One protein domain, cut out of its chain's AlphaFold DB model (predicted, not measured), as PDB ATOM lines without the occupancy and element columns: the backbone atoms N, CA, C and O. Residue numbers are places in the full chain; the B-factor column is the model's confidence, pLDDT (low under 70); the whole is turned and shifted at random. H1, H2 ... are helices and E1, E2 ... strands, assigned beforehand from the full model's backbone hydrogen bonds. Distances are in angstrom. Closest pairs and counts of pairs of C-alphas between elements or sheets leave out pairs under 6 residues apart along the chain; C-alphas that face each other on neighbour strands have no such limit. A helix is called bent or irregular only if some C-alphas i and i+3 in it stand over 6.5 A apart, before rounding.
ATOM      1  N   GLY A   2     260.676 361.273 291.787       85.62
ATOM      2  CA  GLY A   2     260.940 359.972 291.178       85.62
ATOM      3  C   GLY A   2     262.271 359.993 290.427       85.62
ATOM      4  O   GLY A   2     262.607 360.988 289.784       85.62
ATOM      5  N   LEU A   3     263.034 358.911 290.552       88.38
ATOM      6  CA  LEU A   3     264.320 358.692 289.892       88.38
ATOM      7  C   LEU A   3     264.275 357.304 289.261       88.38
ATOM      8  O   LEU A   3     264.091 356.324 289.977       88.38
ATOM      9  N   GLU A   4     264.458 357.221 287.949       90.56
ATOM     10  CA  GLU A   4     264.541 355.949 287.229       90.56
ATOM     11  C   GLU A   4     265.865 355.891 286.463       90.56
ATOM     12  O   GLU A   4     266.118 356.658 285.531       90.56
ATOM     13  N   TRP A   5     266.731 354.980 286.896       89.50
ATOM     14  CA  TRP A   5     268.032 354.749 286.285       89.50
ATOM     15  C   TRP A   5     267.883 353.821 285.087       89.50
ATOM     16  O   TRP A   5     267.348 352.724 285.207       89.50
ATOM     17  N   LEU A   6     268.390 354.251 283.937       89.81
ATOM     18  CA  LEU A   6     268.391 353.458 282.718       89.81
ATOM     19  C   LEU A   6     269.790 352.881 282.508       89.81
ATOM     20  O   LEU A   6     270.753 353.622 282.279       89.81
ATOM     21  N   CYS A   7     269.898 351.560 282.576       90.06
ATOM     22  CA  CYS A   7     271.098 350.792 282.261       90.06
ATOM     23  C   CYS A   7     270.764 349.692 281.233       90.06
ATOM     24  O   CYS A   7     269.640 349.619 280.740       90.06
ATOM     25  N   LEU A   8     271.761 348.902 280.820       87.50
ATOM     26  CA  LEU A   8     271.548 347.791 279.878       87.50
ATOM     27  C   LEU A   8     270.897 346.579 280.554       87.50
ATOM     28  O   LEU A   8     270.233 345.798 279.882       87.50
ATOM     29  N   GLY A   9     271.152 346.397 281.851       86.50
ATOM     30  CA  GLY A   9     270.509 345.397 282.699       86.50
ATOM     31  C   GLY A   9     269.304 345.962 283.452       86.50
ATOM     32  O   GLY A   9     268.816 347.048 283.145       86.50
ATOM     33  N   ASP A  10     268.839 345.230 284.464       87.31
ATOM     34  CA  ASP A  10     267.850 345.747 285.410       87.31
ATOM     35  C   ASP A  10     268.544 346.607 286.473       87.31
ATOM     36  O   ASP A  10     269.434 346.150 287.191       87.31
ATOM     37  N   ALA A  11     268.131 347.869 286.584       86.69
ATOM     38  CA  ALA A  11     268.659 348.793 287.579       86.69
ATOM     39  C   ALA A  11     268.237 348.441 289.014       86.69
ATOM     40  O   ALA A  11     268.847 348.941 289.955       86.69
ATOM     41  N   ASN A  12     267.205 347.617 289.207       88.25
ATOM     42  CA  ASN A  12     266.716 347.241 290.535       88.25
ATOM     43  C   ASN A  12     267.293 345.908 291.030       88.25
ATOM     44  O   ASN A  12     267.268 345.655 292.234       88.25
ATOM     45  N   ASP A  13     267.876 345.098 290.143       88.00
ATOM     46  CA  ASP A  13     268.446 343.793 290.477       88.00
ATOM     47  C   ASP A  13     269.970 343.771 290.303       88.00
ATOM     48  O   ASP A  13     270.528 343.263 289.333       88.00
ATOM     49  N   HIS A  14     270.670 344.310 291.300       80.25
ATOM     50  CA  HIS A  14     272.136 344.296 291.330       80.25
ATOM     51  C   HIS A  14     272.708 342.914 291.681       80.25
ATOM     52  O   HIS A  14     273.910 342.691 291.527       80.25
ATOM     53  N   HIS A  15     271.878 341.987 292.165       82.44
ATOM     54  CA  HIS A  15     272.308 340.634 292.516       82.44
ATOM     55  C   HIS A  15     272.458 339.742 291.281       82.44
ATOM     56  O   HIS A  15     273.187 338.753 291.338       82.44
ATOM     57  N   GLU A  31     288.670 341.659 274.957       70.50
ATOM     58  CA  GLU A  31     288.041 342.718 275.754       70.50
ATOM     59  C   GLU A  31     288.243 342.472 277.255       70.50
ATOM     60  O   GLU A  31     288.052 341.360 277.746       70.50
ATOM     61  N   GLU A  32     288.585 343.533 277.992       75.12
ATOM     62  CA  GLU A  32     288.672 343.516 279.454       75.12
ATOM     63  C   GLU A  32     287.295 343.188 280.053       75.12
ATOM     64  O   GLU A  32     286.301 343.872 279.780       75.12
ATOM     65  N   HIS A  33     287.217 342.119 280.852       77.50
ATOM     66  CA  HIS A  33     285.958 341.727 281.471       77.50
ATOM     67  C   HIS A  33     285.525 342.757 282.517       77.50
ATOM     68  O   HIS A  33     286.253 343.074 283.456       77.50
ATOM     69  N   ASP A  34     284.281 343.207 282.399       80.69
ATOM     70  CA  ASP A  34     283.670 344.159 283.310       80.69
ATOM     71  C   ASP A  34     282.296 343.658 283.749       80.69
ATOM     72  O   ASP A  34     281.292 343.814 283.046       80.69
ATOM     73  N   SER A  35     282.254 343.065 284.944       82.25
ATOM     74  CA  SER A  35     281.051 342.439 285.500       82.25
ATOM     75  C   SER A  35     279.900 343.433 285.701       82.25
ATOM     76  O   SER A  35     278.736 343.043 285.712       82.25
ATOM     77  N   PHE A  36     280.204 344.730 285.804       83.56
ATOM     78  CA  PHE A  36     279.217 345.792 286.003       83.56
ATOM     79  C   PHE A  36     278.856 346.536 284.716       83.56
ATOM     80  O   PHE A  36     278.062 347.479 284.769       83.56
ATOM     81  N   ARG A  37     279.374 346.118 283.553       84.56
ATOM     82  CA  ARG A  37     279.126 346.784 282.263       84.56
ATOM     83  C   ARG A  37     277.640 347.012 282.005       84.56
ATOM     84  O   ARG A  37     277.256 348.095 281.570       84.56
ATOM     85  N   ALA A  38     276.819 345.999 282.281       85.06
ATOM     86  CA  ALA A  38     275.382 346.057 282.045       85.06
ATOM     87  C   ALA A  38     274.655 347.029 282.995       85.06
ATOM     88  O   ALA A  38     273.646 347.620 282.622       85.06
ATOM     89  N   PHE A  39     275.196 347.248 284.192       86.31
ATOM     90  CA  PHE A  39     274.588 348.068 285.244       86.31
ATOM     91  C   PHE A  39     275.099 349.510 285.248       86.31
ATOM     92  O   PHE A  39     274.616 350.340 286.018       86.31
ATOM     93  N   ARG A  40     276.059 349.849 284.377       83.00
ATOM     94  CA  ARG A  40     276.490 351.237 284.212       83.00
ATOM     95  C   ARG A  40     275.325 352.080 283.727       83.00
ATOM     96  O   ARG A  40     274.681 351.760 282.726       83.00
ATOM     97  N   SER A  41     275.090 353.178 284.434       80.88
ATOM     98  CA  SER A  41     274.042 354.109 284.066       80.88
ATOM     99  C   SER A  41     274.337 354.676 282.676       80.88
ATOM    100  O   SER A  41     275.434 355.166 282.394       80.88
ATOM    101  N   GLN A  42     273.349 354.609 281.791       85.75
ATOM    102  CA  GLN A  42     273.387 355.265 280.485       85.75
ATOM    103  C   GLN A  42     272.654 356.592 280.541       85.75
ATOM    104  O   GLN A  42     273.169 357.613 280.077       85.75
ATOM    105  N   TYR A  43     271.487 356.573 281.180       89.00
ATOM    106  CA  TYR A  43     270.639 357.733 281.345       89.00
ATOM    107  C   TYR A  43     269.894 357.694 282.680       89.00
ATOM    108  O   TYR A  43     269.805 356.660 283.339       89.00
ATOM    109  N   LEU A  44     269.323 358.832 283.050       88.00
ATOM    110  CA  LEU A  44     268.473 359.003 284.216       88.00
ATOM    111  C   LEU A  44     267.189 359.717 283.790       88.00
ATOM    112  O   LEU A  44     267.235 360.782 283.167       88.00
ATOM    113  N   ASN A  45     266.052 359.126 284.133       88.88
ATOM    114  CA  ASN A  45     264.752 359.771 284.059       88.88
ATOM    115  C   ASN A  45     264.436 360.401 285.420       88.88
ATOM    116  O   ASN A  45     264.633 359.789 286.474       88.88
ATOM    117  N   LEU A  46     263.960 361.642 285.393       87.06
ATOM    118  CA  LEU A  46     263.624 362.417 286.580       87.06
ATOM    119  C   LEU A  46     262.165 362.839 286.563       87.06
ATOM    120  O   LEU A  46     261.708 363.418 285.579       87.06
ATOM    121  N   ASP A  47     261.490 362.658 287.695       87.69
ATOM    122  CA  ASP A  47     260.161 363.205 287.956       87.69
ATOM    123  C   ASP A  47     260.166 364.092 289.216       87.69
ATOM    124  O   ASP A  47     260.418 363.651 290.347       87.69
ATOM    125  N   LEU A  48     259.909 365.381 289.023       83.38
ATOM    126  CA  LEU A  48     259.988 366.431 290.033       83.38
ATOM    127  C   LEU A  48     258.616 367.090 290.215       83.38
ATOM    128  O   LEU A  48     258.252 368.002 289.480       83.38
ATOM    129  N   SER A  49     257.879 366.693 291.253       83.19
ATOM    130  CA  SER A  49     256.639 367.370 291.655       83.19
ATOM    131  C   SER A  49     256.890 368.299 292.842       83.19
ATOM    132  O   SER A  49     257.261 367.843 293.927       83.19
ATOM    133  N   LEU A  50     256.682 369.600 292.633       79.56
ATOM    134  CA  LEU A  50     256.800 370.645 293.644       79.56
ATOM    135  C   LEU A  50     255.426 371.291 293.856       79.56
ATOM    136  O   LEU A  50     254.831 371.837 292.929       79.56
ATOM    137  N   LYS A  51     254.907 371.207 295.081       77.31
ATOM    138  CA  LYS A  51     253.585 371.737 295.443       77.31
ATOM    139  C   LYS A  51     253.739 372.705 296.604       77.31
ATOM    140  O   LYS A  51     254.316 372.331 297.626       77.31
ATOM    141  N   THR A  52     253.229 373.921 296.457       72.44
ATOM    142  CA  THR A  52     253.115 374.855 297.582       72.44
ATOM    143  C   THR A  52     251.820 374.556 298.341       72.44
ATOM    144  O   THR A  52     250.915 373.921 297.804       72.44
ATOM    145  N   ARG A  53     251.745 374.904 299.626       67.31
ATOM    146  CA  ARG A  53     250.498 374.824 300.401       67.31
ATOM    147  C   ARG A  53     250.113 376.243 300.803       67.31
ATOM    148  O   ARG A  53     251.020 376.982 301.192       67.31
ATOM    149  N   PRO A  54     248.829 376.630 300.720       62.28
ATOM    150  CA  PRO A  54     248.396 377.894 301.289       62.28
ATOM    151  C   PRO A  54     248.624 377.848 302.804       62.28
ATOM    152  O   PRO A  54     248.276 376.861 303.458       62.28
ATOM    153  N   VAL A  55     249.230 378.896 303.356       61.94
ATOM    154  CA  VAL A  55     249.246 379.108 304.805       61.94
ATOM    155  C   VAL A  55     247.871 379.664 305.154       61.94
ATOM    156  O   VAL A  55     247.623 380.860 305.047       61.94
ATOM    157  N   CYS A  65     253.498 389.455 296.941       54.88
ATOM    158  CA  CYS A  65     253.802 388.154 296.328       54.88
ATOM    159  C   CYS A  65     255.298 387.754 296.129       54.88
ATOM    160  O   CYS A  65     255.591 386.558 296.208       54.88
ATOM    161  N   PRO A  66     256.276 388.667 295.905       53.75
ATOM    162  CA  PRO A  66     257.688 388.283 295.770       53.75
ATOM    163  C   PRO A  66     258.353 387.747 297.050       53.75
ATOM    164  O   PRO A  66     259.235 386.889 296.958       53.75
ATOM    165  N   GLU A  67     257.968 388.231 298.235       58.03
ATOM    166  CA  GLU A  67     258.671 387.890 299.485       58.03
ATOM    167  C   GLU A  67     258.295 386.501 300.013       58.03
ATOM    168  O   GLU A  67     259.164 385.755 300.467       58.03
ATOM    169  N   LEU A  68     257.029 386.098 299.840       63.09
ATOM    170  CA  LEU A  68     256.512 384.780 300.232       63.09
ATOM    171  C   LEU A  68     257.232 383.622 299.527       63.09
ATOM    172  O   LEU A  68     257.445 382.559 300.115       63.09
ATOM    173  N   TYR A  69     257.654 383.832 298.279       71.88
ATOM    174  CA  TYR A  69     258.280 382.796 297.461       71.88
ATOM    175  C   TYR A  69     259.795 382.952 297.302       71.88
ATOM    176  O   TYR A  69     260.423 382.074 296.703       71.88
ATOM    177  N   ALA A  70     260.421 383.981 297.884       77.50
ATOM    178  CA  ALA A  70     261.863 384.217 297.769       77.50
ATOM    179  C   ALA A  70     262.698 382.976 298.145       77.50
ATOM    180  O   ALA A  70     263.635 382.604 297.435       77.50
ATOM    181  N   SER A  71     262.316 382.272 299.212       77.00
ATOM    182  CA  SER A  71     262.952 381.023 299.652       77.00
ATOM    183  C   SER A  71     262.821 379.899 298.619       77.00
ATOM    184  O   SER A  71     263.791 379.190 298.348       77.00
ATOM    185  N   THR A  72     261.644 379.760 298.001       78.25
ATOM    186  CA  THR A  72     261.396 378.753 296.956       78.25
ATOM    187  C   THR A  72     262.134 379.073 295.660       78.25
ATOM    188  O   THR A  72     262.716 378.174 295.060       78.25
ATOM    189  N   LEU A  73     262.209 380.347 295.267       80.56
ATOM    190  CA  LEU A  73     262.966 380.782 294.094       80.56
ATOM    191  C   LEU A  73     264.470 380.571 294.301       80.56
ATOM    192  O   LEU A  73     265.127 380.002 293.432       80.56
ATOM    193  N   ARG A  74     265.006 380.911 295.483       84.31
ATOM    194  CA  ARG A  74     266.401 380.603 295.857       84.31
ATOM    195  C   ARG A  74     266.673 379.098 295.877       84.31
ATOM    196  O   ARG A  74     267.761 378.658 295.510       84.31
ATOM    197  N   PHE A  75     265.707 378.292 296.310       83.00
ATOM    198  CA  PHE A  75     265.811 376.835 296.259       83.00
ATOM    199  C   PHE A  75     265.836 376.311 294.814       83.00
ATOM    200  O   PHE A  75     266.702 375.501 294.482       83.00
ATOM    201  N   LEU A  76     264.964 376.813 293.936       82.75
ATOM    202  CA  LEU A  76     264.960 376.473 292.509       82.75
ATOM    203  C   LEU A  76     266.262 376.894 291.816       82.75
ATOM    204  O   LEU A  76     266.798 376.141 291.005       82.75
ATOM    205  N   GLU A  77     266.815 378.051 292.171       84.62
ATOM    206  CA  GLU A  77     268.114 378.508 291.681       84.62
ATOM    207  C   GLU A  77     269.249 377.570 292.125       84.62
ATOM    208  O   GLU A  77     270.112 377.204 291.323       84.62
ATOM    209  N   LYS A  78     269.216 377.088 293.376       84.38
ATOM    210  CA  LYS A  78     270.154 376.062 293.856       84.38
ATOM    211  C   LYS A  78     269.998 374.741 293.104       84.38
ATOM    212  O   LYS A  78     271.012 374.181 292.696       84.38
ATOM    213  N   ILE A  79     268.768 374.271 292.867       81.75
ATOM    214  CA  ILE A  79     268.520 373.071 292.048       81.75
ATOM    215  C   ILE A  79     269.107 373.267 290.654       81.75
ATOM    216  O   ILE A  79     269.858 372.415 290.184       81.75
ATOM    217  N   ARG A  80     268.827 374.402 290.005       80.00
ATOM    218  CA  ARG A  80     269.384 374.726 288.690       80.00
ATOM    219  C   ARG A  80     270.911 374.639 288.718       80.00
ATOM    220  O   ARG A  80     271.507 373.980 287.871       80.00
ATOM    221  N   ASN A  81     271.557 375.227 289.715       81.50
ATOM    222  CA  ASN A  81     273.009 375.161 289.824       81.50
ATOM    223  C   ASN A  81     273.513 373.724 290.021       81.50
ATOM    224  O   ASN A  81     274.479 373.343 289.376       81.50
ATOM    225  N   CYS A  82     272.857 372.891 290.827       78.00
ATOM    226  CA  CYS A  82     273.240 371.483 290.975       78.00
ATOM    227  C   CYS A  82     273.076 370.676 289.676       78.00
ATOM    228  O   CYS A  82     273.919 369.841 289.362       78.00
ATOM    229  N   MET A  83     272.007 370.935 288.926       71.81
ATOM    230  CA  MET A  83     271.648 370.188 287.721       71.81
ATOM    231  C   MET A  83     272.501 370.580 286.513       71.81
ATOM    232  O   MET A  83     272.937 369.715 285.757       71.81
ATOM    233  N   PHE A  84     272.735 371.883 286.333       72.31
ATOM    234  CA  PHE A  84     273.364 372.454 285.139       72.31
ATOM    235  C   PHE A  84     274.839 372.827 285.337       72.31
ATOM    236  O   PHE A  84     275.554 373.011 284.351       72.31
ATOM    237  N   SER A  85     275.327 372.931 286.578       72.00
ATOM    238  CA  SER A  85     276.748 373.188 286.825       72.00
ATOM    239  C   SER A  85     277.569 371.915 286.657       72.00
ATOM    240  O   SER A  85     277.213 370.830 287.115       72.00
ATOM    241  N   VAL A  86     278.728 372.057 286.023       61.94
ATOM    242  CA  VAL A  86     279.719 370.983 285.957       61.94
ATOM    243  C   VAL A  86     280.405 370.910 287.314       61.94
ATOM    244  O   VAL A  86     281.059 371.870 287.725       61.94
ATOM    245  N   ARG A 108     273.702 365.904 280.509       77.44
ATOM    246  CA  ARG A 108     273.828 364.966 279.384       77.44
ATOM    247  C   ARG A 108     273.344 363.561 279.746       77.44
ATOM    248  O   ARG A 108     273.077 362.760 278.858       77.44
ATOM    249  N   HIS A 109     273.262 363.262 281.037       83.75
ATOM    250  CA  HIS A 109     272.769 361.990 281.530       83.75
ATOM    251  C   HIS A 109     271.242 361.959 281.633       83.75
ATOM    252  O   HIS A 109     270.659 360.880 281.648       83.75
ATOM    253  N   TYR A 110     270.576 363.115 281.670       84.75
ATOM    254  CA  TYR A 110     269.120 363.148 281.694       84.75
ATOM    255  C   TYR A 110     268.552 362.845 280.316       84.75
ATOM    256  O   TYR A 110     268.807 363.572 279.358       84.75
ATOM    257  N   LYS A 111     267.761 361.774 280.228       84.94
ATOM    258  CA  LYS A 111     267.010 361.448 279.011       84.94
ATOM    259  C   LYS A 111     265.643 362.116 279.021       84.94
ATOM    260  O   LYS A 111     265.225 362.657 278.002       84.94
ATOM    261  N   LEU A 112     264.972 362.111 280.170       84.06
ATOM    262  CA  LEU A 112     263.668 362.734 280.345       84.06
ATOM    263  C   LEU A 112     263.603 363.400 281.719       84.06
ATOM    264  O   LEU A 112     263.973 362.803 282.729       84.06
ATOM    265  N   VAL A 113     263.154 364.653 281.750       83.81
ATOM    266  CA  VAL A 113     262.893 365.395 282.986       83.81
ATOM    267  C   VAL A 113     261.451 365.871 282.941       83.81
ATOM    268  O   VAL A 113     261.115 366.763 282.165       83.81
ATOM    269  N   HIS A 114     260.605 365.270 283.767       84.94
ATOM    270  CA  HIS A 114     259.258 365.746 284.022       84.94
ATOM    271  C   HIS A 114     259.295 366.612 285.281       84.94
ATOM    272  O   HIS A 114     259.789 366.189 286.326       84.94
ATOM    273  N   SER A 115     258.820 367.851 285.182       79.56
ATOM    274  CA  SER A 115     258.661 368.726 286.336       79.56
ATOM    275  C   SER A 115     257.276 369.361 286.360       79.56
ATOM    276  O   SER A 115     256.787 369.872 285.356       79.56
ATOM    277  N   VAL A 116     256.641 369.337 287.532       82.81
ATOM    278  CA  VAL A 116     255.334 369.950 287.787       82.81
ATOM    279  C   VAL A 116     255.474 370.885 288.978       82.81
ATOM    280  O   VAL A 116     255.818 370.444 290.074       82.81
ATOM    281  N   LEU A 117     255.190 372.171 288.767       77.88
ATOM    282  CA  LEU A 117     255.136 373.187 289.813       77.88
ATOM    283  C   LEU A 117     253.686 373.649 289.984       77.88
ATOM    284  O   LEU A 117     253.122 374.259 289.081       77.88
ATOM    285  N   LEU A 118     253.097 373.373 291.147       77.25
ATOM    286  CA  LEU A 118     251.787 373.898 291.530       77.25
ATOM    287  C   LEU A 118     251.983 375.022 292.547       77.25
ATOM    288  O   LEU A 118     252.301 374.759 293.711       77.25
ATOM    289  N   LEU A 119     251.814 376.261 292.078       69.31
ATOM    290  CA  LEU A 119     251.774 377.459 292.911       69.31
ATOM    291  C   LEU A 119     250.319 377.766 293.260       69.31
ATOM    292  O   LEU A 119     249.517 378.067 292.379       69.31
ATOM    293  N   PHE A 120     249.984 377.707 294.543       63.53
ATOM    294  CA  PHE A 120     248.726 378.246 295.041       63.53
ATOM    295  C   PHE A 120     248.888 379.758 295.229       63.53
ATOM    296  O   PHE A 120     249.662 380.207 296.074       63.53
ATOM    297  N   ILE A 121     248.192 380.531 294.398       57.31
ATOM    298  CA  ILE A 121     248.049 381.982 294.535       57.31
ATOM    299  C   ILE A 121     246.601 382.192 294.989       57.31
ATOM    300  O   ILE A 121     245.685 381.796 294.270       57.31
ATOM    301  N   SER A 122     246.409 382.688 296.212       54.47
ATOM    302  CA  SER A 122     245.103 383.100 296.753       54.47
ATOM    303  C   SER A 122     244.947 384.605 296.631       54.47
ATOM    304  O   SER A 122     245.978 385.296 296.790       54.47
TER     305      SER A 122
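Overview. This is residues 2 to 15, 31 to 55, 65 to 86 and 108 to 122 of the 122 residues of an uncharacterized protein of Biomphalaria glabrata (UniProt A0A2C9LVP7). A narrow, open ribbon of three strands has one helix, H1, running along its length across a gap and hardly meeting it. In the ribbon the long strands E2 and E3 lie side by side, the short strand E1 pairs with residues 43 to 47 of E2 on its other side, and residues 31 to 42, with no named element, reach away past one end. The printed part has 76 residues, with E1, E2, H1 and E3 in that order along the chain; the sheet runs E1, E2, E3 and is mixed, and the class is mixed, helices and strands. The whole is extended, a rod with a radius of gyration of the C-alphas of 18.1 A and spans of 61 by 25 by 18 A.

Arrangement. E1, residues 2 to 6, is an edge strand and the antiparallel neighbour of E2, residues 43 to 51, at 173 degrees between their directions. C-alphas 2 and 47 face each other at 4.6 A; N 4 and O 45, 3.0 A apart, and N 45 and O 4, 2.8 A, are within hydrogen-bond range. E2, the inner strand, has E3, residues 110 to 118, as its parallel neighbour, at 3 degrees. C-alphas 48 and 115 face each other at 4.5 A; N 48 and O 114, 2.8 A, and N 116 and O 48, 2.9 A, are within hydrogen-bond range. E3 is the other edge strand. H1, residues 65 to 84, is not on the sheet, with 2 pairs of C-alphas within 10 A. H1 and E1 are apart. Residues 73 to 82 of H1 stand free. In H1, 13 of 16 O i to N i+4 pairs are within hydrogen-bond range.

Along the chain. E1 begins at C-alpha 2, at (260.940, 359.972, 291.178), and is 13.0 A long from first to last C-alpha. E2 is 26.2 A long. H1 begins at C-alpha 65, at (253.802, 388.154, 296.328), and is 27.5 A long. It has a kink of 42 degrees near residue 72 and is irregular, with C-alphas 68 and 71 7.5 A apart. E3 is 22.6 A long and ends at C-alpha 118, at (251.787, 373.898, 291.530).

Size, cuts and confidence. The two C-alphas farthest apart are those of Glu 31 and Ser 122, at 62.6 A. Residues 16 to 30, 56 to 64 and 87 to 107 are not printed; the C-alphas across these cuts are 23.1 A, 13.2 A and 10.7 A apart. The links E1 to E2, E2 to H1 and H1 to E3 each run across a cut. The mean pLDDT of the printed part is 79.0, and residues 53 to 55, 65 to 68, 86 and 119 to 122 are under 70.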